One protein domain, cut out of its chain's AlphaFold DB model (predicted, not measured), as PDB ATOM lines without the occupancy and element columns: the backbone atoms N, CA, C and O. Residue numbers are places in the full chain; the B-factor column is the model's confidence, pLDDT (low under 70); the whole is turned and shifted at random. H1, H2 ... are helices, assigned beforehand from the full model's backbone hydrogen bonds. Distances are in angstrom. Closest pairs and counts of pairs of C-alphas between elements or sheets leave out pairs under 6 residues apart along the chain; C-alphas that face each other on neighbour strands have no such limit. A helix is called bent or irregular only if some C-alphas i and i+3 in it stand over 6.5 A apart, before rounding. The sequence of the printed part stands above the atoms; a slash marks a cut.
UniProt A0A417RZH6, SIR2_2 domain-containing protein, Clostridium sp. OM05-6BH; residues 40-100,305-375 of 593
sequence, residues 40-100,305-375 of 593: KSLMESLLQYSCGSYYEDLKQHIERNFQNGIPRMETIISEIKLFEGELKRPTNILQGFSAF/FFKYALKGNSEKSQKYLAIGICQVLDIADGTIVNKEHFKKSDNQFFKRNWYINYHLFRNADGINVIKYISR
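What this domain is: This is residues 40 to 100 and 305 to 375 of the 593 residues of the protein "SIR2_2 domain-containing protein" of Clostridium sp. OM05-6BH (UniProt A0A417RZH6). A helical domain is built round one helix, H5, with H1, H2 and H6 packed about it. The short helices H3 and H4 pack on each other at one end of the longest axis and the small helix H7 lies at the other, while the long link 329 to 353 winds from H5 to H6. The printed part has 132 residues with seven named helices, H1 to H7 in order, and no named strand; its class is all helix. The whole is compact, with a radius of gyration of the C-alphas of 14.5 A, and spans 48 by 36 by 21 A.

Where its parts are: H1, residues 40 to 65, was assigned as one helix by its hydrogen bonds but is bent: C-alphas 50 and 53 are 9.5 A apart. Its arm H1a, residues 40 to 50, begins with C-alpha 40 at (63.997, -5.362, 89.413) and is 15.1 A long; H1b, residues 53 to 65, is 20.0 A long and irregular, with C-alphas 53 and 56 6.7 A apart. H2, residues 73 to 86, measures 20.1 A, and H3, residues 93 to 100, 13.8 A. After the cut come H4, residues 305 to 309, 6.3 A, and H5, residues 315 to 328, 20.0 A, starting with C-alpha 315 at (84.405, -14.003, 98.171). H6, residues 354 to 363, spans 14.1 A, and H7, residues 370 to 375, spans 9.2 A, ending with C-alpha 375 at (103.412, -3.746, 84.820).

How they stand to each other: H5 is the hub. With residues 317 to 322 alone it touches H1a, closest C-alphas Ser 50 and Gln 318, 5.5 A. H1b touches it with residues 54 to 58 alone, closest C-alphas Tyr 54 and Ala 322, 6.5 A, at a shallow tilt of 15 degrees, the same way. H2 touches it at a steep tilt of 52 degrees, opposite ways, closest C-alphas Glu 79 and Gly 324, 6.6 A. H6 touches it at a steep tilt of 59 degrees, the same way, closest C-alphas Gly 324 and His 359, 6.0 A. H3 touches H4, closest C-alphas Gly 96 and Phe 305, 4.2 A. H6 and H7 are close but not clearly touching, closest C-alphas Phe 361 and Ile 373, 6.8 A. In H1a, H2, H4, H5 and H6 every O i to N i+4 pair is within hydrogen-bond range; H1b has 8 of 9, H3 0 of 4 but 5 of 5 O i to N i+3 pairs, and H7 0 of 2 but 1 of 3.

The domain as a whole: The two C-alphas farthest apart, those of Phe 100 and Lys 371, are 47.7 A apart. Residues 101 to 304 are not printed, and C-alphas 100 and 305 are 7.6 A apart across the cut. The link from H5 to H6, 25 residues, is long. Mean pLDDT of the printed part is 81.4; residues 67 to 69, 310 to 312, 343 to 346 and 365 to 375 are under 70.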
ATOM      1  N   LYS A  40      63.366  -6.087  88.294       86.31
ATOM      2  CA  LYS A  40      63.997  -5.362  89.413       86.31
ATOM      3  C   LYS A  40      64.471  -6.292  90.529       86.31
ATOM      4  O   LYS A  40      65.637  -6.267  90.910       86.31
ATOM      5  N   SER A  41      63.551  -7.097  91.056       90.50
ATOM      6  CA  SER A  41      63.802  -7.951  92.219       90.50
ATOM      7  C   SER A  41      64.794  -9.065  91.892       90.50
ATOM      8  O   SER A  41      65.600  -9.438  92.751       90.50
ATOM      9  N   LEU A  42      64.736  -9.589  90.662       91.12
ATOM     10  CA  LEU A  42      65.711 -10.555  90.165       91.12
ATOM     11  C   LEU A  42      67.095  -9.911  90.097       91.12
ATOM     12  O   LEU A  42      68.047 -10.463  90.638       91.12
ATOM     13  N   MET A  43      67.189  -8.715  89.515       89.88
ATOM     14  CA  MET A  43      68.438  -7.975  89.371       89.88
ATOM     15  C   MET A  43      69.107  -7.626  90.695       89.88
ATOM     16  O   MET A  43      70.305  -7.851  90.858       89.88
ATOM     17  N   GLU A  44      68.346  -7.110  91.656       90.38
ATOM     18  CA  GLU A  44      68.862  -6.793  92.989       90.38
ATOM     19  C   GLU A  44      69.389  -8.048  93.691       90.38
ATOM     20  O   GLU A  44      70.503  -8.044  94.213       90.38
ATOM     21  N   SER A  45      68.629  -9.147  93.644       91.19
ATOM     22  CA  SER A  45      69.040 -10.412  94.261       91.19
ATOM     23  C   SER A  45      70.261 -11.011  93.562       91.19
ATOM     24  O   SER A  45      71.181 -11.485  94.231       91.19
ATOM     25  N   LEU A  46      70.295 -10.960  92.228       90.56
ATOM     26  CA  LEU A  46      71.407 -11.437  91.418       90.56
ATOM     27  C   LEU A  46      72.676 -10.660  91.755       90.56
ATOM     28  O   LEU A  46      73.685 -11.282  92.064       90.56
ATOM     29  N   LEU A  47      72.634  -9.327  91.765       91.62
ATOM     30  CA  LEU A  47      73.783  -8.489  92.113       91.62
ATOM     31  C   LEU A  47      74.236  -8.705  93.561       91.62
ATOM     32  O   LEU A  47      75.436  -8.843  93.797       91.62
ATOM     33  N   GLN A  48      73.297  -8.790  94.508       91.75
ATOM     34  CA  GLN A  48      73.596  -9.054  95.915       91.75
ATOM     35  C   GLN A  48      74.349 -10.376  96.087       91.75
ATOM     36  O   GLN A  48      75.383 -10.430  96.750       91.75
ATOM     37  N   TYR A  49      73.868 -11.441  95.448       89.94
ATOM     38  CA  TYR A  49      74.523 -12.744  95.494       89.94
ATOM     39  C   TYR A  49      75.872 -12.737  94.765       89.94
ATOM     40  O   TYR A  49      76.887 -13.188  95.298       89.94
ATOM     41  N   SER A  50      75.893 -12.184  93.553       90.50
ATOM     42  CA  SER A  50      77.047 -12.166  92.652       90.50
ATOM     43  C   SER A  50      78.205 -11.331  93.178       90.50
ATOM     44  O   SER A  50      79.350 -11.686  92.944       90.50
ATOM     45  N   CYS A  51      77.924 -10.228  93.873       91.69
ATOM     46  CA  CYS A  51      78.935  -9.276  94.337       91.69
ATOM     47  C   CYS A  51      79.168  -9.333  95.854       91.69
ATOM     48  O   CYS A  51      80.121  -8.723  96.337       91.69
ATOM     49  N   GLY A  52      78.345 -10.059  96.617       90.81
ATOM     50  CA  GLY A  52      78.517 -10.227  98.060       90.81
ATOM     51  C   GLY A  52      78.579  -8.892  98.805       90.81
ATOM     52  O   GLY A  52      77.752  -8.007  98.593       90.81
ATOM     53  N   SER A  53      79.591  -8.719  99.659       90.94
ATOM     54  CA  SER A  53      79.780  -7.496 100.457       90.94
ATOM     55  C   SER A  53      80.024  -6.228  99.628       90.94
ATOM     56  O   SER A  53      79.797  -5.135 100.134       90.94
ATOM     57  N   TYR A  54      80.429  -6.351  98.359       90.56
ATOM     58  CA  TYR A  54      80.625  -5.209  97.456       90.56
ATOM     59  C   TYR A  54      79.304  -4.650  96.899       90.56
ATOM     60  O   TYR A  54      79.298  -3.586  96.281       90.56
ATOM     61  N   TYR A  55      78.183  -5.355  97.088       90.88
ATOM     62  CA  TYR A  55      76.886  -4.942  96.555       90.88
ATOM     63  C   TYR A  55      76.391  -3.613  97.132       90.88
ATOM     64  O   TYR A  55      75.847  -2.815  96.380       90.88
ATOM     65  N   GLU A  56      76.589  -3.340  98.423       89.19
ATOM     66  CA  GLU A  56      76.081  -2.100  99.036       89.19
ATOM     67  C   GLU A  56      76.735  -0.845  98.440       89.19
ATOM     68  O   GLU A  56      76.051   0.141  98.155       89.19
ATOM     69  N   ASP A  57      78.040  -0.904  98.165       87.12
ATOM     70  CA  ASP A  57      78.759   0.171  97.473       87.12
ATOM     71  C   ASP A  57      78.247   0.322  96.026       87.12
ATOM     72  O   ASP A  57      77.894   1.422  95.589       87.12
ATOM     73  N   LEU A  58      78.100  -0.797  95.298       87.75
ATOM     74  CA  LEU A  58      77.536  -0.810  93.940       87.75
ATOM     75  C   LEU A  58      76.124  -0.218  93.898       87.75
ATOM     76  O   LEU A  58      75.812   0.574  93.008       87.75
ATOM     77  N   LYS A  59      75.274  -0.590  94.855       88.44
ATOM     78  CA  LYS A  59      73.873  -0.182  94.937       88.44
ATOM     79  C   LYS A  59      73.748   1.332  95.043       88.44
ATOM     80  O   LYS A  59      73.003   1.922  94.267       88.44
ATOM     81  N   GLN A  60      74.538   1.977  95.906       84.00
ATOM     82  CA  GLN A  60      74.538   3.440  96.015       84.00
ATOM     83  C   GLN A  60      74.898   4.121  94.690       84.00
ATOM     84  O   GLN A  60      74.352   5.172  94.353       84.00
ATOM     85  N   HIS A  61      75.833   3.546  93.934       81.38
ATOM     86  CA  HIS A  61      76.197   4.065  92.622       81.38
ATOM     87  C   HIS A  61      75.103   3.834  91.581       81.38
ATOM     88  O   HIS A  61      74.816   4.742  90.801       81.38
ATOM     89  N   ILE A  62      74.472   2.663  91.586       84.12
ATOM     90  CA  ILE A  62      73.355   2.339  90.700       84.12
ATOM     91  C   ILE A  62      72.186   3.307  90.943       84.12
ATOM     92  O   ILE A  62      71.720   3.958  90.011       84.12
ATOM     93  N   GLU A  63      71.769   3.486  92.195       83.44
ATOM     94  CA  GLU A  63      70.656   4.371  92.562       83.44
ATOM     95  C   GLU A  63      70.913   5.838  92.186       83.44
ATOM     96  O   GLU A  63      69.988   6.553  91.810       83.44
ATOM     97  N   ARG A  64      72.170   6.298  92.240       77.56
ATOM     98  CA  ARG A  64      72.547   7.664  91.833       77.56
ATOM     99  C   ARG A  64      72.615   7.858  90.321       77.56
ATOM    100  O   ARG A  64      72.453   8.984  89.856       77.56
ATOM    101  N   ASN A  65      72.947   6.807  89.572       73.50
ATOM    102  CA  ASN A  65      73.304   6.924  88.159       73.50
ATOM    103  C   ASN A  65      72.179   6.509  87.203       73.50
ATOM    104  O   ASN A  65      72.208   6.923  86.049       73.50
ATOM    105  N   PHE A  66      71.208   5.716  87.655       74.56
ATOM    106  CA  PHE A  66      70.112   5.221  86.822       74.56
ATOM    107  C   PHE A  66      68.779   5.760  87.349       74.56
ATOM    108  O   PHE A  66      68.438   5.521  88.504       74.56
ATOM    109  N   GLN A  67      68.006   6.463  86.510       59.91
ATOM    110  CA  GLN A  67      66.782   7.179  86.924       59.91
ATOM    111  C   GLN A  67      65.730   6.291  87.619       59.91
ATOM    112  O   GLN A  67      64.993   6.783  88.467       59.91
ATOM    113  N   ASN A  68      65.703   4.985  87.321       62.41
ATOM    114  CA  ASN A  68      64.796   4.007  87.943       62.41
ATOM    115  C   ASN A  68      65.499   3.046  88.927       62.41
ATOM    116  O   ASN A  68      64.879   2.108  89.434       62.41
ATOM    117  N   GLY A  69      66.790   3.266  89.198       65.00
ATOM    118  CA  GLY A  69      67.589   2.513  90.169       65.00
ATOM    119  C   GLY A  69      67.959   1.082  89.769       65.00
ATOM    120  O   GLY A  69      68.335   0.304  90.639       65.00
ATOM    121  N   ILE A  70      67.841   0.699  88.491       75.75
ATOM    122  CA  ILE A  70      68.147  -0.665  88.028       75.75
ATOM    123  C   ILE A  70      68.834  -0.591  86.662       75.75
ATOM    124  O   ILE A  70      68.267   0.005  85.744       75.75
ATOM    125  N   PRO A  71      70.018  -1.196  86.499       85.38
ATOM    126  CA  PRO A  71      70.617  -1.390  85.191       85.38
ATOM    127  C   PRO A  71      69.867  -2.461  84.398       85.38
ATOM    128  O   PRO A  71      69.220  -3.341  84.968       85.38
ATOM    129  N   ARG A  72      70.014  -2.442  83.077       85.06
ATOM    130  CA  ARG A  72      69.464  -3.466  82.197       85.06
ATOM    131  C   ARG A  72      70.009  -4.843  82.567       85.06
ATOM    132  O   ARG A  72      71.222  -5.026  82.713       85.06
ATOM    133  N   MET A  73      69.107  -5.811  82.698       86.25
ATOM    134  CA  MET A  73      69.433  -7.152  83.178       86.25
ATOM    135  C   MET A  73      70.451  -7.839  82.283       86.25
ATOM    136  O   MET A  73      71.417  -8.437  82.755       86.25
ATOM    137  N   GLU A  74      70.295  -7.651  80.985       86.25
ATOM    138  CA  GLU A  74      71.073  -8.348  79.980       86.25
ATOM    139  C   GLU A  74      72.500  -7.833  79.889       86.25
ATOM    140  O   GLU A  74      73.415  -8.562  79.519       86.25
ATOM    141  N   THR A  75      72.715  -6.591  80.327       86.94
ATOM    142  CA  THR A  75      74.057  -6.023  80.494       86.94
ATOM    143  C   THR A  75      74.798  -6.712  81.635       86.94
ATOM    144  O   THR A  75      75.972  -7.055  81.501       86.94
ATOM    145  N   ILE A  76      74.105  -6.959  82.748       89.50
ATOM    146  CA  ILE A  76      74.686  -7.632  83.910       89.50
ATOM    147  C   ILE A  76      74.905  -9.114  83.638       89.50
ATOM    148  O   ILE A  76      75.969  -9.642  83.958       89.50
ATOM    149  N   ILE A  77      73.950  -9.786  83.003       88.25
ATOM    150  CA  ILE A  77      74.092 -11.205  82.696       88.25
ATOM    151  C   ILE A  77      75.137 -11.449  81.605       88.25
ATOM    152  O   ILE A  77      75.891 -12.410  81.730       88.25
ATOM    153  N   SER A  78      75.300 -10.555  80.620       87.38
ATOM    154  CA  SER A  78      76.463 -10.585  79.716       87.38
ATOM    155  C   SER A  78      77.791 -10.595  80.475       87.38
ATOM    156  O   SER A  78      78.684 -11.371  80.133       87.38
ATOM    157  N   GLU A  79      77.922  -9.758  81.505       90.06
ATOM    158  CA  GLU A  79      79.143  -9.680  82.307       90.06
ATOM    159  C   GLU A  79      79.342 -10.930  83.174       90.06
ATOM    160  O   GLU A  79      80.455 -11.444  83.265       90.06
ATOM    161  N   ILE A  80      78.264 -11.479  83.743       90.19
ATOM    162  CA  ILE A  80      78.306 -12.755  84.468       90.19
ATOM    163  C   ILE A  80      78.744 -13.880  83.521       90.19
ATOM    164  O   ILE A  80      79.736 -14.541  83.812       90.19
ATOM    165  N   LYS A  81      78.093 -14.056  82.359       88.31
ATOM    166  CA  LYS A  81      78.464 -15.072  81.348       88.31
ATOM    167  C   LYS A  81      79.948 -14.971  80.979       88.31
ATOM    168  O   LYS A  81      80.662 -15.976  80.962       88.31
ATOM    169  N   LEU A  82      80.423 -13.752  80.719       88.19
ATOM    170  CA  LEU A  82      81.823 -13.486  80.395       88.19
ATOM    171  C   LEU A  82      82.754 -13.892  81.542       88.19
ATOM    172  O   LEU A  82      83.741 -14.595  81.320       88.19
ATOM    173  N   PHE A  83      82.432 -13.473  82.765       90.44
ATOM    174  CA  PHE A  83      83.196 -13.801  83.958       90.44
ATOM    175  C   PHE A  83      83.288 -15.316  84.170       90.44
ATOM    176  O   PHE A  83      84.397 -15.843  84.264       90.44
ATOM    177  N   GLU A  84      82.157 -16.031  84.165       88.75
ATOM    178  CA  GLU A  84      82.099 -17.490  84.340       88.75
ATOM    179  C   GLU A  84      82.919 -18.227  83.276       88.75
ATOM    180  O   GLU A  84      83.677 -19.155  83.590       88.75
ATOM    181  N   GLY A  85      82.847 -17.756  82.026       89.06
ATOM    182  CA  GLY A  85      83.627 -18.275  80.906       89.06
ATOM    183  C   GLY A  85      85.141 -18.152  81.102       89.06
ATOM    184  O   GLY A  85      85.891 -19.035  80.668       89.06
ATOM    185  N   GLU A  86      85.610 -17.120  81.806       89.75
ATOM    186  CA  GLU A  86      87.032 -16.844  82.043       89.75
ATOM    187  C   GLU A  86      87.599 -17.486  83.313       89.75
ATOM    188  O   GLU A  86      88.819 -17.508  83.492       89.75
ATOM    189  N   LEU A  87      86.772 -18.048  84.195       88.94
ATOM    190  CA  LEU A  87      87.249 -18.713  85.408       88.94
ATOM    191  C   LEU A  87      87.862 -20.084  85.113       88.94
ATOM    192  O   LEU A  87      87.317 -20.872  84.344       88.94
ATOM    193  N   LYS A  88      88.974 -20.435  85.782       87.25
ATOM    194  CA  LYS A  88      89.518 -21.812  85.710       87.25
ATOM    195  C   LYS A  88      88.585 -22.843  86.342       87.25
ATOM    196  O   LYS A  88      88.559 -23.991  85.911       87.25
ATOM    197  N   ARG A  89      87.871 -22.435  87.390       84.19
ATOM    198  CA  ARG A  89      86.809 -23.204  88.039       84.19
ATOM    199  C   ARG A  89      85.528 -22.385  87.891       84.19
ATOM    200  O   ARG A  89      85.433 -21.370  88.580       84.19
ATOM    201  N   PRO A  90      84.625 -22.751  86.969       75.19
ATOM    202  CA  PRO A  90      83.443 -21.948  86.684       75.19
ATOM    203  C   PRO A  90      82.532 -21.871  87.910       75.19
ATOM    204  O   PRO A  90      82.455 -22.818  88.700       75.19
ATOM    205  N   THR A  91      81.862 -20.732  88.057       80.75
ATOM    206  CA  THR A  91      80.649 -20.630  88.872       80.75
ATOM    207  C   THR A  91      79.442 -21.023  88.026       80.75
ATOM    208  O   THR A  91      79.584 -21.283  86.830       80.75
ATOM    209  N   ASN A  92      78.277 -21.144  88.656       84.12
ATOM    210  CA  ASN A  92      77.034 -21.487  87.975       84.12
ATOM    211  C   ASN A  92      75.888 -20.534  88.344       84.12
ATOM    212  O   ASN A  92      74.758 -20.969  88.540       84.12
ATOM    213  N   ILE A  93      76.172 -19.236  88.444       88.94
ATOM    214  CA  ILE A  93      75.208 -18.214  88.866       88.94
ATOM    215  C   ILE A  93      73.943 -18.280  87.999       88.94
ATOM    216  O   ILE A  93      72.830 -18.255  88.524       88.94
ATOM    217  N   LEU A  94      74.104 -18.444  86.683       87.81
ATOM    218  CA  LEU A  94      72.983 -18.500  85.739       87.81
ATOM    219  C   LEU A  94      72.200 -19.816  85.779       87.81
ATOM    220  O   LEU A  94      71.071 -19.851  85.300       87.81
ATOM    221  N   GLN A  95      72.719 -20.875  86.414       89.06
ATOM    222  CA  GLN A  95      71.914 -22.079  86.659       89.06
ATOM    223  C   GLN A  95      70.740 -21.819  87.602       89.06
ATOM    224  O   GLN A  95      69.797 -22.604  87.618       89.06
ATOM    225  N   GLY A  96      70.741 -20.697  88.329       91.06
ATOM    226  CA  GLY A  96      69.592 -20.267  89.119       91.06
ATOM    227  C   GLY A  96      68.283 -20.189  88.329       91.06
ATOM    228  O   GLY A  96      67.230 -20.493  88.885       91.06
ATOM    229  N   PHE A  97      68.333 -19.866  87.030       91.56
ATOM    230  CA  PHE A  97      67.138 -19.786  86.181       91.56
ATOM    231  C   PHE A  97      66.390 -21.118  86.054       91.56
ATOM    232  O   PHE A  97      65.176 -21.100  85.865       91.56
ATOM    233  N   SER A  98      67.055 -22.265  86.245       92.00
ATOM    234  CA  SER A  98      66.384 -23.572  86.258       92.00
ATOM    235  C   SER A  98      65.309 -23.680  87.342       92.00
ATOM    236  O   SER A  98      64.335 -24.397  87.141       92.00
ATOM    237  N   ALA A  99      65.418 -22.918  88.438       93.06
ATOM    238  CA  ALA A  99      64.380 -22.867  89.467       93.06
ATOM    239  C   ALA A  99      63.028 -22.389  88.909       93.06
ATOM    240  O   ALA A  99      61.973 -22.789  89.388       93.06
ATOM    241  N   PHE A 100      63.012 -21.569  87.854       94.31
ATOM    242  CA  PHE A 100      61.754 -21.063  87.297       94.31
ATOM    243  C   PHE A 100      60.895 -22.187  86.704       94.31
ATOM    244  O   PHE A 100      59.671 -22.060  86.659       94.31
ATOM    245  N   PHE A 305      66.155 -20.431  93.456       92.69
ATOM    246  CA  PHE A 305      67.137 -19.889  92.509       92.69
ATOM    247  C   PHE A 305      68.557 -20.040  93.045       92.69
ATOM    248  O   PHE A 305      69.449 -20.551  92.362       92.69
ATOM    249  N   PHE A 306      68.780 -19.644  94.303       89.44
ATOM    250  CA  PHE A 306      70.120 -19.721  94.854       89.44
ATOM    251  C   PHE A 306      70.581 -21.150  95.099       89.44
ATOM    252  O   PHE A 306      71.758 -21.392  94.858       89.44
ATOM    253  N   LYS A 307      69.711 -22.120  95.423       88.00
ATOM    254  CA  LYS A 307      70.115 -23.540  95.511       88.00
ATOM    255  C   LYS A 307      70.807 -24.032  94.239       88.00
ATOM    256  O   LYS A 307      71.833 -24.704  94.343       88.00
ATOM    257  N   TYR A 308      70.291 -23.671  93.063       85.44
ATOM    258  CA  TYR A 308      70.923 -24.014  91.787       85.44
ATOM    259  C   TYR A 308      72.187 -23.178  91.528       85.44
ATOM    260  O   TYR A 308      73.191 -23.714  91.060       85.44
ATOM    261  N   ALA A 309      72.192 -21.897  91.910       85.62
ATOM    262  CA  ALA A 309      73.311 -20.968  91.706       85.62
ATOM    263  C   ALA A 309      74.493 -21.114  92.701       85.62
ATOM    264  O   ALA A 309      75.472 -20.364  92.620       85.62
ATOM    265  N   LEU A 310      74.409 -22.030  93.680       66.56
ATOM    266  CA  LEU A 310      75.289 -22.100  94.864       66.56
ATOM    267  C   LEU A 310      76.760 -22.466  94.583       66.56
ATOM    268  O   LEU A 310      77.624 -22.290  95.450       66.56
ATOM    269  N   LYS A 311      77.101 -23.021  93.417       65.69
ATOM    270  CA  LYS A 311      78.398 -23.684  93.239       65.69
ATOM    271  C   LYS A 311      79.488 -22.696  92.817       65.69
ATOM    272  O   LYS A 311      79.558 -22.241  91.682       65.69
ATOM    273  N   GLY A 312      80.423 -22.436  93.735       62.38
ATOM    274  CA  GLY A 312      81.714 -21.804  93.422       62.38
ATOM    275  C   GLY A 312      81.775 -20.277  93.550       62.38
ATOM    276  O   GLY A 312      82.840 -19.703  93.302       62.38
ATOM    277  N   ASN A 313      80.697 -19.611  93.972       80.62
ATOM    278  CA  ASN A 313      80.684 -18.160  94.184       80.62
ATOM    279  C   ASN A 313      81.392 -17.753  95.495       80.62
ATOM    280  O   ASN A 313      80.771 -17.425  96.501       80.62
ATOM    281  N   SER A 314      82.722 -17.842  95.497       87.81
ATOM    282  CA  SER A 314      83.576 -17.449  96.625       87.81
ATOM    283  C   SER A 314      83.663 -15.927  96.792       87.81
ATOM    284  O   SER A 314      83.457 -15.196  95.829       87.81
ATOM    285  N   GLU A 315      84.110 -15.436  97.952       88.75
ATOM    286  CA  GLU A 315      84.405 -14.003  98.171       88.75
ATOM    287  C   GLU A 315      85.353 -13.430  97.095       88.75
ATOM    288  O   GLU A 315      85.212 -12.298  96.630       88.75
ATOM    289  N   LYS A 316      86.306 -14.249  96.632       88.44
ATOM    290  CA  LYS A 316      87.212 -13.891  95.537       88.44
ATOM    291  C   LYS A 316      86.484 -13.785  94.194       88.44
ATOM    292  O   LYS A 316      86.805 -12.887  93.418       88.44
ATOM    293  N   SER A 317      85.526 -14.674  93.927       89.50
ATOM    294  CA  SER A 317      84.662 -14.597  92.743       89.50
ATOM    295  C   SER A 317      83.839 -13.309  92.781       89.50
ATOM    296  O   SER A 317      83.895 -12.519  91.841       89.50
ATOM    297  N   GLN A 318      83.191 -13.055  93.921       91.88
ATOM    298  CA  GLN A 318      82.338 -11.893  94.155       91.88
ATOM    299  C   GLN A 318      83.070 -10.573  93.936       91.88
ATOM    300  O   GLN A 318      82.593  -9.689  93.229       91.88
ATOM    301  N   LYS A 319      84.285 -10.469  94.475       90.31
ATOM    302  CA  LYS A 319      85.164  -9.318  94.276       90.31
ATOM    303  C   LYS A 319      85.451  -9.033  92.802       90.31
ATOM    304  O   LYS A 319      85.395  -7.884  92.370       90.31
ATOM    305  N   TYR A 320      85.859 -10.049  92.043       89.94
ATOM    306  CA  TYR A 320      86.260  -9.838  90.654       89.94
ATOM    307  C   TYR A 320      85.073  -9.582  89.738       89.94
ATOM    308  O   TYR A 320      85.188  -8.745  88.844       89.94
ATOM    309  N   LEU A 321      83.940 -10.220  90.017       92.06
ATOM    310  CA  LEU A 321      82.693  -9.921  89.342       92.06
ATOM    311  C   LEU A 321      82.235  -8.489  89.649       92.06
ATOM    312  O   LEU A 321      81.927  -7.759  88.719       92.06
ATOM    313  N   ALA A 322      82.321  -8.012  90.897       92.19
ATOM    314  CA  ALA A 322      82.010  -6.617  91.237       92.19
ATOM    315  C   ALA A 322      82.860  -5.596  90.449       92.19
ATOM    316  O   ALA A 322      82.351  -4.556  90.031       92.19
ATOM    317  N   ILE A 323      84.140  -5.900  90.187       89.94
ATOM    318  CA  ILE A 323      85.012  -5.081  89.321       89.94
ATOM    319  C   ILE A 323      84.523  -5.108  87.859       89.94
ATOM    320  O   ILE A 323      84.549  -4.071  87.188       89.94
ATOM    321  N   GLY A 324      84.081  -6.274  87.375       91.12
ATOM    322  CA  GLY A 324      83.437  -6.441  86.069       91.12
ATOM    323  C   GLY A 324      82.174  -5.590  85.933       91.12
ATOM    324  O   GLY A 324      82.063  -4.763  85.029       91.12
ATOM    325  N   ILE A 325      81.280  -5.686  86.918       91.56
ATOM    326  CA  ILE A 325      80.032  -4.918  86.994       91.56
ATOM    327  C   ILE A 325      80.306  -3.409  87.038       91.56
ATOM    328  O   ILE A 325      79.666  -2.645  86.317       91.56
ATOM    329  N   CYS A 326      81.303  -2.966  87.815       87.38
ATOM    330  CA  CYS A 326      81.737  -1.567  87.798       87.38
ATOM    331  C   CYS A 326      82.122  -1.116  86.387       87.38
ATOM    332  O   CYS A 326      81.726  -0.042  85.943       87.38
ATOM    333  N   GLN A 327      82.868  -1.948  85.657       85.88
ATOM    334  CA  GLN A 327      83.290  -1.611  84.306       85.88
ATOM    335  C   GLN A 327      82.107  -1.522  83.343       85.88
ATOM    336  O   GLN A 327      82.053  -0.562  82.574       85.88
ATOM    337  N   VAL A 328      81.213  -2.519  83.326       85.75
ATOM    338  CA  VAL A 328      80.127  -2.589  82.332       85.75
ATOM    339  C   VAL A 328      79.100  -1.470  82.532       85.75
ATOM    340  O   VAL A 328      78.564  -0.960  81.552       85.75
ATOM    341  N   LEU A 329      78.904  -1.031  83.781       83.75
ATOM    342  CA  LEU A 329      78.018   0.077  84.154       83.75
ATOM    343  C   LEU A 329      78.703   1.453  84.174       83.75
ATOM    344  O   LEU A 329      78.076   2.451  84.543       83.75
ATOM    345  N   ASP A 330      79.990   1.516  83.821       77.44
ATOM    346  CA  ASP A 330      80.830   2.717  83.899       77.44
ATOM    347  C   ASP A 330      80.858   3.374  85.303       77.44
ATOM    348  O   ASP A 330      80.914   4.600  85.447       77.44
ATOM    349  N   ILE A 331      80.837   2.559  86.362       78.81
ATOM    350  CA  ILE A 331      80.944   2.990  87.759       78.81
ATOM    351  C   ILE A 331      82.421   3.031  88.165       78.81
ATOM    352  O   ILE A 331      83.079   2.006  88.313       78.81
ATOM    353  N   ALA A 332      82.940   4.236  88.396       73.00
ATOM    354  CA  ALA A 332      84.271   4.432  88.961       73.00
ATOM    355  C   ALA A 332      84.191   4.591  90.488       73.00
ATOM    356  O   ALA A 332      84.010   5.710  90.976       73.00
ATOM    357  N   ASP A 333      84.348   3.483  91.219       74.38
ATOM    358  CA  ASP A 333      84.371   3.458  92.687       74.38
ATOM    359  C   ASP A 333      85.736   2.991  93.230       74.38
ATOM    360  O   ASP A 333      86.235   1.908  92.912       74.38
ATOM    361  N   GLY A 334      86.351   3.834  94.064       72.19
ATOM    362  CA  GLY A 334      87.630   3.562  94.711       72.19
ATOM    363  C   GLY A 334      87.554   2.628  95.926       72.19
ATOM    364  O   GLY A 334      88.610   2.141  96.338       72.19
ATOM    365  N   THR A 335      86.369   2.373  96.495       75.69
ATOM    366  CA  THR A 335      86.164   1.355  97.543       75.69
ATOM    367  C   THR A 335      86.190  -0.041  96.925       75.69
ATOM    368  O   THR A 335      86.901  -0.922  97.417       75.69
ATOM    369  N   ILE A 336      85.540  -0.205  95.769       79.81
ATOM    370  CA  ILE A 336      85.487  -1.463  95.013       79.81
ATOM    371  C   ILE A 336      86.788  -1.684  94.231       79.81
ATOM    372  O   ILE A 336      87.395  -2.756  94.299       79.81
ATOM    373  N   VAL A 337      87.284  -0.674  93.509       80.75
ATOM    374  CA  VAL A 337      88.505  -0.769  92.692       80.75
ATOM    375  C   VAL A 337      89.633   0.071  93.289       80.75
ATOM    376  O   VAL A 337      89.944   1.167  92.833       80.75
ATOM    377  N   ASN A 338      90.310  -0.457  94.310       78.38
ATOM    378  CA  ASN A 338      91.379   0.261  95.011       78.38
ATOM    379  C   ASN A 338      92.803  -0.026  94.471       78.38
ATOM    380  O   ASN A 338      93.046  -0.931  93.672       78.38
ATOM    381  N   LYS A 339      93.789   0.742  94.964       75.06
ATOM    382  CA  LYS A 339      95.215   0.638  94.582       75.06
ATOM    383  C   LYS A 339      95.835  -0.745  94.815       75.06
ATOM    384  O   LYS A 339      96.779  -1.088  94.103       75.06
ATOM    385  N   GLU A 340      95.370  -1.516  95.798       78.06
ATOM    386  CA  GLU A 340      95.926  -2.843  96.097       78.06
ATOM    387  C   GLU A 340      95.592  -3.855  94.996       78.06
ATOM    388  O   GLU A 340      96.428  -4.699  94.665       78.06
ATOM    389  N   HIS A 341      94.438  -3.709  94.337       78.19
ATOM    390  CA  HIS A 341      94.028  -4.574  93.222       78.19
ATOM    391  C   HIS A 341      94.994  -4.497  92.033       78.19
ATOM    392  O   HIS A 341      95.263  -5.500  91.377       78.19
ATOM    393  N   PHE A 342      95.608  -3.333  91.814       72.81
ATOM    394  CA  PHE A 342      96.617  -3.124  90.774       72.81
ATOM    395  C   PHE A 342      98.017  -3.633  91.153       72.81
ATOM    396  O   PHE A 342      98.885  -3.753  90.287       72.81
ATOM    397  N   LYS A 343      98.275  -3.897  92.443       69.06
ATOM    398  CA  LYS A 343      99.575  -4.386  92.938       69.06
ATOM    399  C   LYS A 343      99.680  -5.909  92.897       69.06
ATOM    400  O   LYS A 343     100.771  -6.417  92.644       69.06
ATOM    401  N   LYS A 344      98.581  -6.615  93.168       66.38
ATOM    402  CA  LYS A 344      98.504  -8.081  93.231       66.38
ATOM    403  C   LYS A 344      97.342  -8.566  92.358       66.38
ATOM    404  O   LYS A 344      96.231  -8.729  92.854       66.38
ATOM    405  N   SER A 345      97.584  -8.779  91.064       63.44
ATOM    406  CA  SER A 345      96.588  -9.419  90.200       63.44
ATOM    407  C   SER A 345      96.669 -10.937  90.369       63.44
ATOM    408  O   SER A 345      97.733 -11.543  90.217       63.44
ATOM    409  N   ASP A 346      95.550 -11.566  90.721       67.94
ATOM    410  CA  ASP A 346      95.484 -13.006  90.968       67.94
ATOM    411  C   ASP A 346      95.277 -13.768  89.652       67.94
ATOM    412  O   ASP A 346      94.255 -14.397  89.381       67.94
ATOM    413  N   ASN A 347      96.295 -13.671  88.801       70.75
ATOM    414  CA  ASN A 347      96.344 -14.250  87.459       70.75
ATOM    415  C   ASN A 347      96.145 -15.780  87.452       70.75
ATOM    416  O   ASN A 347      95.901 -16.391  86.418       70.75
ATOM    417  N   GLN A 348      96.265 -16.441  88.605       80.31
ATOM    418  CA  GLN A 348      96.037 -17.878  88.709       80.31
ATOM    419  C   GLN A 348      94.549 -18.246  88.754       80.31
ATOM    420  O   GLN A 348      94.237 -19.413  88.517       80.31
ATOM    421  N   PHE A 349      93.659 -17.286  89.017       84.75
ATOM    422  CA  PHE A 349      92.213 -17.495  89.118       84.75
ATOM    423  C   PHE A 349      91.518 -17.640  87.753       84.75
ATOM    424  O   PHE A 349      90.567 -18.411  87.614       84.75
ATOM    425  N   PHE A 350      92.042 -16.961  86.733       86.56
ATOM    426  CA  PHE A 350      91.452 -16.899  85.397       86.56
ATOM    427  C   PHE A 350      92.156 -17.836  84.413       86.56
ATOM    428  O   PHE A 350      93.371 -18.032  84.486       86.56
ATOM    429  N   LYS A 351      91.406 -18.408  83.462       87.56
ATOM    430  CA  LYS A 351      91.944 -19.116  82.288       87.56
ATOM    431  C   LYS A 351      92.866 -18.188  81.506       87.56
ATOM    432  O   LYS A 351      93.962 -18.584  81.114       87.56
ATOM    433  N   ARG A 352      92.429 -16.938  81.324       81.81
ATOM    434  CA  ARG A 352      93.181 -15.887  80.649       81.81
ATOM    435  C   ARG A 352      93.186 -14.619  81.496       81.81
ATOM    436  O   ARG A 352      92.153 -14.149  81.952       81.81
ATOM    437  N   ASN A 353      94.358 -14.010  81.648       78.38
ATOM    438  CA  ASN A 353      94.512 -12.812  82.485       78.38
ATOM    439  C   ASN A 353      93.907 -11.543  81.869       78.38
ATOM    440  O   ASN A 353      93.873 -10.510  82.537       78.38
ATOM    441  N   TRP A 354      93.484 -11.591  80.601       80.00
ATOM    442  CA  TRP A 354      92.974 -10.418  79.893       80.00
ATOM    443  C   TRP A 354      91.760  -9.827  80.614       80.00
ATOM    444  O   TRP A 354      91.725  -8.612  80.772       80.00
ATOM    445  N   TYR A 355      90.852 -10.674  81.125       83.62
ATOM    446  CA  TYR A 355      89.630 -10.242  81.800       83.62
ATOM    447  C   TYR A 355      89.967  -9.270  82.930       83.62
ATOM    448  O   TYR A 355      89.655  -8.084  82.852       83.62
ATOM    449  N   ILE A 356      90.712  -9.719  83.943       82.25
ATOM    450  CA  ILE A 356      90.995  -8.867  85.099       82.25
ATOM    451  C   ILE A 356      91.882  -7.668  84.749       82.25
ATOM    452  O   ILE A 356      91.662  -6.568  85.253       82.25
ATOM    453  N   ASN A 357      92.862  -7.846  83.859       78.56
ATOM    454  CA  ASN A 357      93.759  -6.760  83.467       78.56
ATOM    455  C   ASN A 357      93.005  -5.640  82.743       78.56
ATOM    456  O   ASN A 357      93.217  -4.466  83.048       78.56
ATOM    457  N   TYR A 358      92.115  -5.998  81.816       78.94
ATOM    458  CA  TYR A 358      91.301  -5.046  81.070       78.94
ATOM    459  C   TYR A 358      90.311  -4.326  81.991       78.94
ATOM    460  O   TYR A 358      90.304  -3.096  82.029       78.94
ATOM    461  N   HIS A 359      89.551  -5.060  82.809       83.25
ATOM    462  CA  HIS A 359      88.560  -4.463  83.708       83.25
ATOM    463  C   HIS A 359      89.204  -3.537  84.752       83.25
ATOM    464  O   HIS A 359      88.717  -2.427  84.979       83.25
ATOM    465  N   LEU A 360      90.356  -3.910  85.325       80.69
ATOM    466  CA  LEU A 360      91.122  -3.012  86.198       80.69
ATOM    467  C   LEU A 360      91.621  -1.774  85.445       80.69
ATOM    468  O   LEU A 360      91.505  -0.657  85.949       80.69
ATOM    469  N   PHE A 361      92.169  -1.941  84.238       78.19
ATOM    470  CA  PHE A 361      92.640  -0.821  83.421       78.19
ATOM    471  C   PHE A 361      91.517   0.178  83.102       78.19
ATOM    472  O   PHE A 361      91.718   1.394  83.213       78.19
ATOM    473  N   ARG A 362      90.326  -0.310  82.741       77.31
ATOM    474  CA  ARG A 362      89.159   0.538  82.463       77.31
ATOM    475  C   ARG A 362      88.743   1.324  83.706       77.31
ATOM    476  O   ARG A 362      88.643   2.546  83.625       77.31
ATOM    477  N   ASN A 363      88.690   0.672  84.866       76.31
ATOM    478  CA  ASN A 363      88.363   1.298  86.153       76.31
ATOM    479  C   ASN A 363      89.483   2.176  86.756       76.31
ATOM    480  O   ASN A 363      89.293   2.811  87.787       76.31
ATOM    481  N   ALA A 364      90.659   2.271  86.131       72.56
ATOM    482  CA  ALA A 364      91.803   3.029  86.653       72.56
ATOM    483  C   ALA A 364      91.648   4.574  86.613       72.56
ATOM    484  O   ALA A 364      92.644   5.292  86.733       72.56
ATOM    485  N   ASP A 365      90.449   5.108  86.369       63.38
ATOM    486  CA  ASP A 365      90.206   6.553  86.297       63.38
ATOM    487  C   ASP A 365      90.228   7.189  87.699       63.38
ATOM    488  O   ASP A 365      89.449   6.838  88.574       63.38
ATOM    489  N   GLY A 366      91.152   8.131  87.935       53.88
ATOM    490  CA  GLY A 366      91.270   8.874  89.204       53.88
ATOM    491  C   GLY A 366      92.312   8.340  90.195       53.88
ATOM    492  O   GLY A 366      92.726   9.060  91.102       53.88
ATOM    493  N   ILE A 367      92.830   7.130  89.989       54.97
ATOM    494  CA  ILE A 367      93.917   6.574  90.798       54.97
ATOM    495  C   ILE A 367      95.252   6.856  90.075       54.97
ATOM    496  O   ILE A 367      95.362   6.715  88.860       54.97
ATOM    497  N   ASN A 368      96.311   7.248  90.796       56.00
ATOM    498  CA  ASN A 368      97.681   7.369  90.260       56.00
ATOM    499  C   ASN A 368      98.278   5.972  89.937       56.00
ATOM    500  O   ASN A 368      99.265   5.536  90.536       56.00
ATOM    501  N   VAL A 369      97.638   5.225  89.028       58.53
ATOM    502  CA  VAL A 369      97.939   3.821  88.676       58.53
ATOM    503  C   VAL A 369      98.738   3.664  87.386       58.53
ATOM    504  O   VAL A 369      99.037   2.547  86.976       58.53
ATOM    505  N   ILE A 370      99.191   4.776  86.806       57.66
ATOM    506  CA  ILE A 370     100.074   4.840  85.629       57.66
ATOM    507  C   ILE A 370     101.255   3.858  85.746       57.66
ATOM    508  O   ILE A 370     101.563   3.133  84.804       57.66
ATOM    509  N   LYS A 371     101.861   3.765  86.938       59.50
ATOM    510  CA  LYS A 371     102.989   2.861  87.225       59.50
ATOM    511  C   LYS A 371     102.634   1.369  87.287       59.50
ATOM    512  O   LYS A 371     103.535   0.537  87.316       59.50
ATOM    513  N   TYR A 372     101.350   1.029  87.384       59.66
ATOM    514  CA  TYR A 372     100.858  -0.349  87.436       59.66
ATOM    515  C   TYR A 372     100.355  -0.824  86.072       59.66
ATOM    516  O   TYR A 372     100.561  -1.985  85.734       59.66
ATOM    517  N   ILE A 373      99.819   0.080  85.245       60.59
ATOM    518  CA  ILE A 373      99.441  -0.216  83.852       60.59
ATOM    519  C   ILE A 373     100.663  -0.700  83.053       60.59
ATOM    520  O   ILE A 373     100.581  -1.692  82.332       60.59
ATOM    521  N   SER A 374     101.836  -0.089  83.257       56.25
ATOM    522  CA  SER A 374     103.092  -0.544  82.639       56.25
ATOM    523  C   SER A 374     103.548  -1.939  83.098       56.25
ATOM    524  O   SER A 374     104.281  -2.612  82.376       56.25
ATOM    525  N   ARG A 375     103.096  -2.411  84.272       56.03
ATOM    526  CA  ARG A 375     103.412  -3.746  84.820       56.03
ATOM    527  C   ARG A 375     102.473  -4.844  84.327       56.03
ATOM    528  O   ARG A 375     102.855  -6.009  84.372       56.03
TER     529      ARG A 375